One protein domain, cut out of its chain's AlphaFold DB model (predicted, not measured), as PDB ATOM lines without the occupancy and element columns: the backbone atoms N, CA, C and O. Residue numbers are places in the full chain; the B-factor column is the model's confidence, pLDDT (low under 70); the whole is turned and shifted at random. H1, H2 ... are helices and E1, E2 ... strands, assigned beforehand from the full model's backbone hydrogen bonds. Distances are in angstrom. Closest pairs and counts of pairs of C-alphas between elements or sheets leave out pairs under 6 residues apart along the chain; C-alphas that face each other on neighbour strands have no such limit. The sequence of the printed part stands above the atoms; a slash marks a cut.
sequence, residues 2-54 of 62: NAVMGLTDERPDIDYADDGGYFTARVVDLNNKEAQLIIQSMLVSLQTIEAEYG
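AT A GLANCE: This is residues 2 to 54 of the 62 residues of an uncharacterized protein of Staphylococcus aureus (UniProt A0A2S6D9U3). A two-stranded hairpin, E1 and E2, and one long helix, H2, spread from one end as an open V, with short helix H1 packed on residues 34 to 39 of H2. Residues 17 to 22 and 40 to 54 stick out. The printed part has 53 residues, with named elements in the order H1, E1, E2, H2, an antiparallel sheet E1 - E2 and a mixed class. It is loose, radius of gyration of the C-alphas 12.7 A, spanning 33 by 27 by 17 A.

IN THESE COORDINATES: Find C-alpha 13 at (-41.109, 9.021, -34.847), where E1, residues 13 to 16, begins its 10.4 A; E2, residues 23 to 26, covers 10.2 A. H2, residues 33 to 53, runs 29.7 A to C-alpha 53 at (-16.226, 11.858, -48.432). H1, residues 2 to 7, covers 8.3 A.

HOW THE PARTS SIT: In the hairpin, antiparallel at 170 degrees, find N 13 and O 26 within hydrogen-bond range, 2.9 A. H1 touches H2 at residues 34 to 39 alone, closest C-alphas Val 4 and Ala 35, 5.4 A, opposite ways at a shallow tilt of 33 degrees, only just short of steep. E1 and H2 are apart. In H1 and H2 every O i to N i+4 pair is within range.

THE WHOLE: The farthest C-alphas, Asp 9 and Glu 52, are 33.5 A apart. The printed part has no cut and no long link; residue 20 alone is under pLDDT 70.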
ATOM      1  N   ASN A   2     -38.819   8.337 -46.662       95.44
ATOM      2  CA  ASN A   2     -40.016   8.171 -47.508       95.44
ATOM      3  C   ASN A   2     -40.294   6.717 -47.919       95.44
ATOM      4  O   ASN A   2     -41.434   6.281 -47.850       95.44
ATOM      5  N   ALA A   3     -39.257   5.950 -48.277       96.94
ATOM      6  CA  ALA A   3     -39.403   4.529 -48.599       96.94
ATOM      7  C   ALA A   3     -39.946   3.696 -47.422       96.94
ATOM      8  O   ALA A   3     -40.795   2.846 -47.639       96.94
ATOM      9  N   VAL A   4     -39.523   3.972 -46.183       96.12
ATOM     10  CA  VAL A   4     -40.048   3.285 -44.988       96.12
ATOM     11  C   VAL A   4     -41.542   3.578 -44.832       96.12
ATOM     12  O   VAL A   4     -42.334   2.652 -44.740       96.12
ATOM     13  N   MET A   5     -41.946   4.851 -44.892       94.75
ATOM     14  CA  MET A   5     -43.355   5.243 -44.726       94.75
ATOM     15  C   MET A   5     -44.255   4.825 -45.900       94.75
ATOM     16  O   MET A   5     -45.452   4.635 -45.714       94.75
ATOM     17  N   GLY A   6     -43.699   4.734 -47.111       97.00
ATOM     18  CA  GLY A   6     -44.451   4.454 -48.336       97.00
ATOM     19  C   GLY A   6     -44.503   2.980 -48.737       97.00
ATOM     20  O   GLY A   6     -45.417   2.597 -49.459       97.00
ATOM     21  N   LEU A   7     -43.535   2.166 -48.305       97.31
ATOM     22  CA  LEU A   7     -43.431   0.751 -48.683       97.31
ATOM     23  C   LEU A   7     -43.663  -0.207 -47.513       97.31
ATOM     24  O   LEU A   7     -43.648  -1.409 -47.732       97.31
ATOM     25  N   THR A   8     -43.844   0.304 -46.293       96.38
ATOM     26  CA  THR A   8     -44.022  -0.523 -45.094       96.38
ATOM     27  C   THR A   8     -45.089   0.073 -44.174       96.38
ATOM     28  O   THR A   8     -45.431   1.259 -44.263       96.38
ATOM     29  N   ASP A   9     -45.579  -0.735 -43.238       94.69
ATOM     30  CA  ASP A   9     -46.509  -0.281 -42.197       94.69
ATOM     31  C   ASP A   9     -45.824   0.457 -41.035       94.69
ATOM     32  O   ASP A   9     -46.497   0.996 -40.158       94.69
ATOM     33  N   GLU A  10     -44.490   0.545 -41.037       94.88
ATOM     34  CA  GLU A  10     -43.741   1.263 -40.010       94.88
ATOM     35  C   GLU A  10     -44.017   2.773 -40.078       94.88
ATOM     36  O   GLU A  10     -44.060   3.391 -41.151       94.88
ATOM     37  N   ARG A  11     -44.208   3.383 -38.906       94.56
ATOM     38  CA  ARG A  11     -44.424   4.826 -38.741       94.56
ATOM     39  C   ARG A  11     -43.388   5.371 -37.757       94.56
ATOM     40  O   ARG A  11     -43.680   5.457 -36.566       94.56
ATOM     41  N   PRO A  12     -42.186   5.718 -38.253       92.56
ATOM     42  CA  PRO A  12     -41.117   6.221 -37.408       92.56
ATOM     43  C   PRO A  12     -41.513   7.538 -36.752       92.56
ATOM     44  O   PRO A  12     -42.181   8.374 -37.361       92.56
ATOM     45  N   ASP A  13     -41.039   7.738 -35.533       93.38
ATOM     46  CA  ASP A  13     -41.109   9.021 -34.847       93.38
ATOM     47  C   ASP A  13     -40.004   9.928 -35.406       93.38
ATOM     48  O   ASP A  13     -38.815   9.618 -35.270       93.38
ATOM     49  N   ILE A  14     -40.403  10.974 -36.133       91.31
ATOM     50  CA  ILE A  14     -39.510  11.870 -36.873       91.31
ATOM     51  C   ILE A  14     -39.517  13.237 -36.197       91.31
ATOM     52  O   ILE A  14     -40.572  13.846 -36.045       91.31
ATOM     53  N   ASP A  15     -38.325  13.732 -35.887       89.94
ATOM     54  CA  ASP A  15     -38.100  15.065 -35.338       89.94
ATOM     55  C   ASP A  15     -37.044  15.795 -36.175       89.94
ATOM     56  O   ASP A  15     -36.046  15.199 -36.601       89.94
ATOM     57  N   TYR A  16     -37.270  17.074 -36.449       86.06
ATOM     58  CA  TYR A  16     -36.337  17.913 -37.187       86.06
ATOM     59  C   TYR A  16     -36.362  19.347 -36.671       86.06
ATOM     60  O   TYR A  16     -37.415  19.896 -36.360       86.06
ATOM     61  N   ALA A  17     -35.183  19.960 -36.605       84.44
ATOM     62  CA  ALA A  17     -35.071  21.376 -36.292       84.44
ATOM     63  C   ALA A  17     -35.463  22.217 -37.519       84.44
ATOM     64  O   ALA A  17     -35.069  21.903 -38.645       84.44
ATOM     65  N   ASP A  18     -36.200  23.308 -37.297       77.62
ATOM     66  CA  ASP A  18     -36.676  24.212 -38.360       77.62
ATOM     67  C   ASP A  18     -35.535  24.867 -39.164       77.62
ATOM     68  O   ASP A  18     -35.739  25.325 -40.288       77.62
ATOM     69  N   ASP A  19     -34.323  24.905 -38.607       81.00
ATOM     70  CA  ASP A  19     -33.120  25.454 -39.240       81.00
ATOM     71  C   ASP A  19     -32.360  24.440 -40.118       81.00
ATOM     72  O   ASP A  19     -31.334  24.779 -40.712       81.00
ATOM     73  N   GLY A  20     -32.851  23.199 -40.215       69.38
ATOM     74  CA  GLY A  20     -32.225  22.127 -40.988       69.38
ATOM     75  C   GLY A  20     -30.963  21.530 -40.352       69.38
ATOM     76  O   GLY A  20     -30.286  20.734 -41.002       69.38
ATOM     77  N   GLY A  21     -30.633  21.882 -39.103       82.44
ATOM     78  CA  GLY A  21     -29.415  21.431 -38.423       82.44
ATOM     79  C   GLY A  21     -29.479  20.007 -37.860       82.44
ATOM     80  O   GLY A  21     -28.437  19.389 -37.630       82.44
ATOM     81  N   TYR A  22     -30.679  19.461 -37.641       85.69
ATOM     82  CA  TYR A  22     -30.847  18.136 -37.045       85.69
ATOM     83  C   TYR A  22     -32.062  17.402 -37.607       85.69
ATOM     84  O   TYR A  22     -33.140  17.977 -37.730       85.69
ATOM     85  N   PHE A  23     -31.877  16.120 -37.916       90.31
ATOM     86  CA  PHE A  23     -32.931  15.193 -38.315       90.31
ATOM     87  C   PHE A  23     -32.759  13.903 -37.517       90.31
ATOM     88  O   PHE A  23     -31.709  13.261 -37.582       90.31
ATOM     89  N   THR A  24     -33.793  13.516 -36.784       91.25
ATOM     90  CA  THR A  24     -33.859  12.246 -36.065       91.25
ATOM     91  C   THR A  24     -35.044  11.448 -36.558       91.25
ATOM     92  O   THR A  24     -36.136  11.975 -36.739       91.25
ATOM     93  N   ALA A  25     -34.830  10.151 -36.749       92.12
ATOM     94  CA  ALA A  25     -35.903   9.202 -36.968       92.12
ATOM     95  C   ALA A  25     -35.703   8.005 -36.047       92.12
ATOM     96  O   ALA A  25     -34.638   7.381 -36.043       92.12
ATOM     97  N   ARG A  26     -36.736   7.682 -35.276       91.81
ATOM     98  CA  ARG A  26     -36.761   6.549 -34.359       91.81
ATOM     99  C   ARG A  26     -37.764   5.522 -34.862       91.81
ATOM    100  O   ARG A  26     -38.948   5.818 -34.984       91.81
ATOM    101  N   VAL A  27     -37.274   4.314 -35.132       89.75
ATOM    102  CA  VAL A  27     -38.125   3.165 -35.465       89.75
ATOM    103  C   VAL A  27     -38.958   2.793 -34.243       89.75
ATOM    104  O   VAL A  27     -38.421   2.680 -33.139       89.75
ATOM    105  N   VAL A  28     -40.258   2.617 -34.449       90.00
ATOM    106  CA  VAL A  28     -41.240   2.245 -33.433       90.00
ATOM    107  C   VAL A  28     -41.452   0.732 -33.439       90.00
ATOM    108  O   VAL A  28     -41.319   0.108 -32.384       90.00
ATOM    109  N   ASP A  29     -41.704   0.119 -34.602       91.50
ATOM    110  CA  ASP A  29     -41.783  -1.336 -34.734       91.50
ATOM    111  C   ASP A  29     -40.441  -1.943 -35.159       91.50
ATOM    112  O   ASP A  29     -40.084  -2.052 -36.335       91.50
ATOM    113  N   LEU A  30     -39.690  -2.409 -34.163       89.81
ATOM    114  CA  LEU A  30     -38.417  -3.095 -34.376       89.81
ATOM    115  C   LEU A  30     -38.572  -4.465 -35.058       89.81
ATOM    116  O   LEU A  30     -37.582  -5.009 -35.546       89.81
ATOM    117  N   ASN A  31     -39.785  -5.023 -35.116       94.25
ATOM    118  CA  ASN A  31     -40.048  -6.313 -35.749       94.25
ATOM    119  C   ASN A  31     -40.417  -6.185 -37.232       94.25
ATOM    120  O   ASN A  31     -40.476  -7.205 -37.930       94.25
ATOM    121  N   ASN A  32     -40.625  -4.966 -37.738       95.62
ATOM    122  CA  ASN A  32     -40.916  -4.736 -39.144       95.62
ATOM    123  C   ASN A  32     -39.661  -4.983 -40.002       95.62
ATOM    124  O   ASN A  32     -38.800  -4.119 -40.173       95.62
ATOM    125  N   LYS A  33     -39.554  -6.197 -40.550       96.62
ATOM    126  CA  LYS A  33     -38.380  -6.649 -41.313       96.62
ATOM    127  C   LYS A  33     -38.125  -5.826 -42.577       96.62
ATOM    128  O   LYS A  33     -36.968  -5.636 -42.940       96.62
ATOM    129  N   GLU A  34     -39.173  -5.343 -43.236       97.31
ATOM    130  CA  GLU A  34     -39.049  -4.534 -44.453       97.31
ATOM    131  C   GLU A  34     -38.467  -3.155 -44.125       97.31
ATOM    132  O   GLU A  34     -37.518  -2.707 -44.773       97.31
ATOM    133  N   ALA A  35     -38.957  -2.524 -43.054       96.75
ATOM    134  CA  ALA A  35     -38.420  -1.261 -42.566       96.75
ATOM    135  C   ALA A  35     -36.957  -1.410 -42.124       96.75
ATOM    136  O   ALA A  35     -36.111  -0.596 -42.500       96.75
ATOM    137  N   GLN A  36     -36.636  -2.487 -41.395       96.25
ATOM    138  CA  GLN A  36     -35.261  -2.808 -40.998       96.25
ATOM    139  C   GLN A  36     -34.342  -2.969 -42.212       96.25
ATOM    140  O   GLN A  36     -33.253  -2.400 -42.228       96.25
ATOM    141  N   LEU A  37     -34.782  -3.677 -43.256       97.94
ATOM    142  CA  LEU A  37     -33.995  -3.865 -44.475       97.94
ATOM    143  C   LEU A  37     -33.712  -2.535 -45.195       97.94
ATOM    144  O   LEU A  37     -32.580  -2.283 -45.616       97.94
ATOM    145  N   ILE A  38     -34.713  -1.657 -45.310       97.62
ATOM    146  CA  ILE A  38     -34.545  -0.328 -45.920       97.62
ATOM    147  C   ILE A  38     -33.563   0.526 -45.105       97.62
ATOM    148  O   ILE A  38     -32.700   1.196 -45.676       97.62
ATOM    149  N   ILE A  39     -33.651   0.489 -43.773       96.06
ATOM    150  CA  ILE A  39     -32.753   1.245 -42.889       96.06
ATOM    151  C   ILE A  39     -31.325   0.698 -42.954       96.06
ATOM    152  O   ILE A  39     -30.382   1.479 -43.061       96.06
ATOM    153  N   GLN A  40     -31.143  -0.623 -42.968       96.62
ATOM    154  CA  GLN A  40     -29.831  -1.244 -43.167       96.62
ATOM    155  C   GLN A  40     -29.227  -0.852 -44.521       96.62
ATOM    156  O   GLN A  40     -28.050  -0.505 -44.592       96.62
ATOM    157  N   SER A  41     -30.042  -0.813 -45.577       98.00
ATOM    158  CA  SER A  41     -29.612  -0.357 -46.905       98.00
ATOM    159  C   SER A  41     -29.160   1.109 -46.884       98.00
ATOM    160  O   SER A  41     -28.146   1.458 -47.487       98.00
ATOM    161  N   MET A  42     -29.869   1.967 -46.142       96.44
ATOM    162  CA  MET A  42     -29.477   3.362 -45.926       96.44
ATOM    163  C   MET A  42     -28.140   3.469 -45.178       96.44
ATOM    164  O   MET A  42     -27.294   4.261 -45.582       96.44
ATOM    165  N   LEU A  43     -27.911   2.660 -44.137       96.44
ATOM    166  CA  LEU A  43     -26.635   2.638 -43.413       96.44
ATOM    167  C   LEU A  43     -25.470   2.222 -44.320       96.44
ATOM    168  O   LEU A  43     -24.445   2.897 -44.326       96.44
ATOM    169  N   VAL A  44     -25.639   1.177 -45.135       97.88
ATOM    170  CA  VAL A  44     -24.620   0.747 -46.113       97.88
ATOM    171  C   VAL A  44     -24.337   1.847 -47.145       97.88
ATOM    172  O   VAL A  44     -23.181   2.120 -47.475       97.88
ATOM    173  N   SER A  45     -25.379   2.533 -47.626       97.94
ATOM    174  CA  SER A  45     -25.212   3.675 -48.531       97.94
ATOM    175  C   SER A  45     -24.434   4.817 -47.871       97.94
ATOM    176  O   SER A  45     -23.562   5.397 -48.513       97.94
ATOM    177  N   LEU A  46     -24.709   5.136 -46.603       97.31
ATOM    178  CA  LEU A  46     -23.983   6.174 -45.866       97.31
ATOM    179  C   LEU A  46     -22.522   5.783 -45.619       97.31
ATOM    180  O   LEU A  46     -21.649   6.632 -45.759       97.31
ATOM    181  N   GLN A  47     -22.244   4.513 -45.307       97.75
ATOM    182  CA  GLN A  47     -20.875   3.997 -45.164       97.75
ATOM    183  C   GLN A  47     -20.084   4.141 -46.468       97.75
ATOM    184  O   GLN A  47     -18.906   4.490 -46.447       97.75
ATOM    185  N   THR A  48     -20.743   3.923 -47.608       97.94
ATOM    186  CA  THR A  48     -20.128   4.113 -48.929       97.94
ATOM    187  C   THR A  48     -19.766   5.583 -49.153       97.94
ATOM    188  O   THR A  48     -18.655   5.889 -49.572       97.94
ATOM    189  N   ILE A  49     -20.669   6.507 -48.805       98.00
ATOM    190  CA  ILE A  49     -20.405   7.950 -48.903       98.00
ATOM    191  C   ILE A  49     -19.284   8.367 -47.939       98.00
ATOM    192  O   ILE A  49     -18.419   9.144 -48.325       98.00
ATOM    193  N   GLU A  50     -19.253   7.851 -46.708       97.88
ATOM    194  CA  GLU A  50     -18.176   8.137 -45.746       97.88
ATOM    195  C   GLU A  50     -16.805   7.677 -46.253       97.88
ATOM    196  O   GLU A  50     -15.827   8.405 -46.091       97.88
ATOM    197  N   ALA A  51     -16.720   6.522 -46.918       97.50
ATOM    198  CA  ALA A  51     -15.461   6.026 -47.472       97.50
ATOM    199  C   ALA A  51     -14.844   6.983 -48.511       97.50
ATOM    200  O   ALA A  51     -13.621   7.099 -48.588       97.50
ATOM    201  N   GLU A  52     -15.674   7.692 -49.282       97.56
ATOM    202  CA  GLU A  52     -15.230   8.638 -50.315       97.56
ATOM    203  C   GLU A  52     -15.147  10.092 -49.814       97.56
ATOM    204  O   GLU A  52     -14.294  10.864 -50.254       97.56
ATOM    205  N   TYR A  53     -16.010  10.475 -48.868       97.44
ATOM    206  CA  TYR A  53     -16.226  11.858 -48.432       97.44
ATOM    207  C   TYR A  53     -16.080  12.052 -46.917       97.44
ATOM    208  O   TYR A  53     -16.631  13.005 -46.365       97.44
ATOM    209  N   GLY A  54     -15.313  11.203 -46.230       94.44
ATOM    210  CA  GLY A  54     -15.185  11.185 -44.762       94.44
ATOM    211  C   GLY A  54     -14.682  12.479 -44.102       94.44
ATOM    212  O   GLY A  54     -14.738  12.624 -42.885       94.44
TER     213      GLY A  54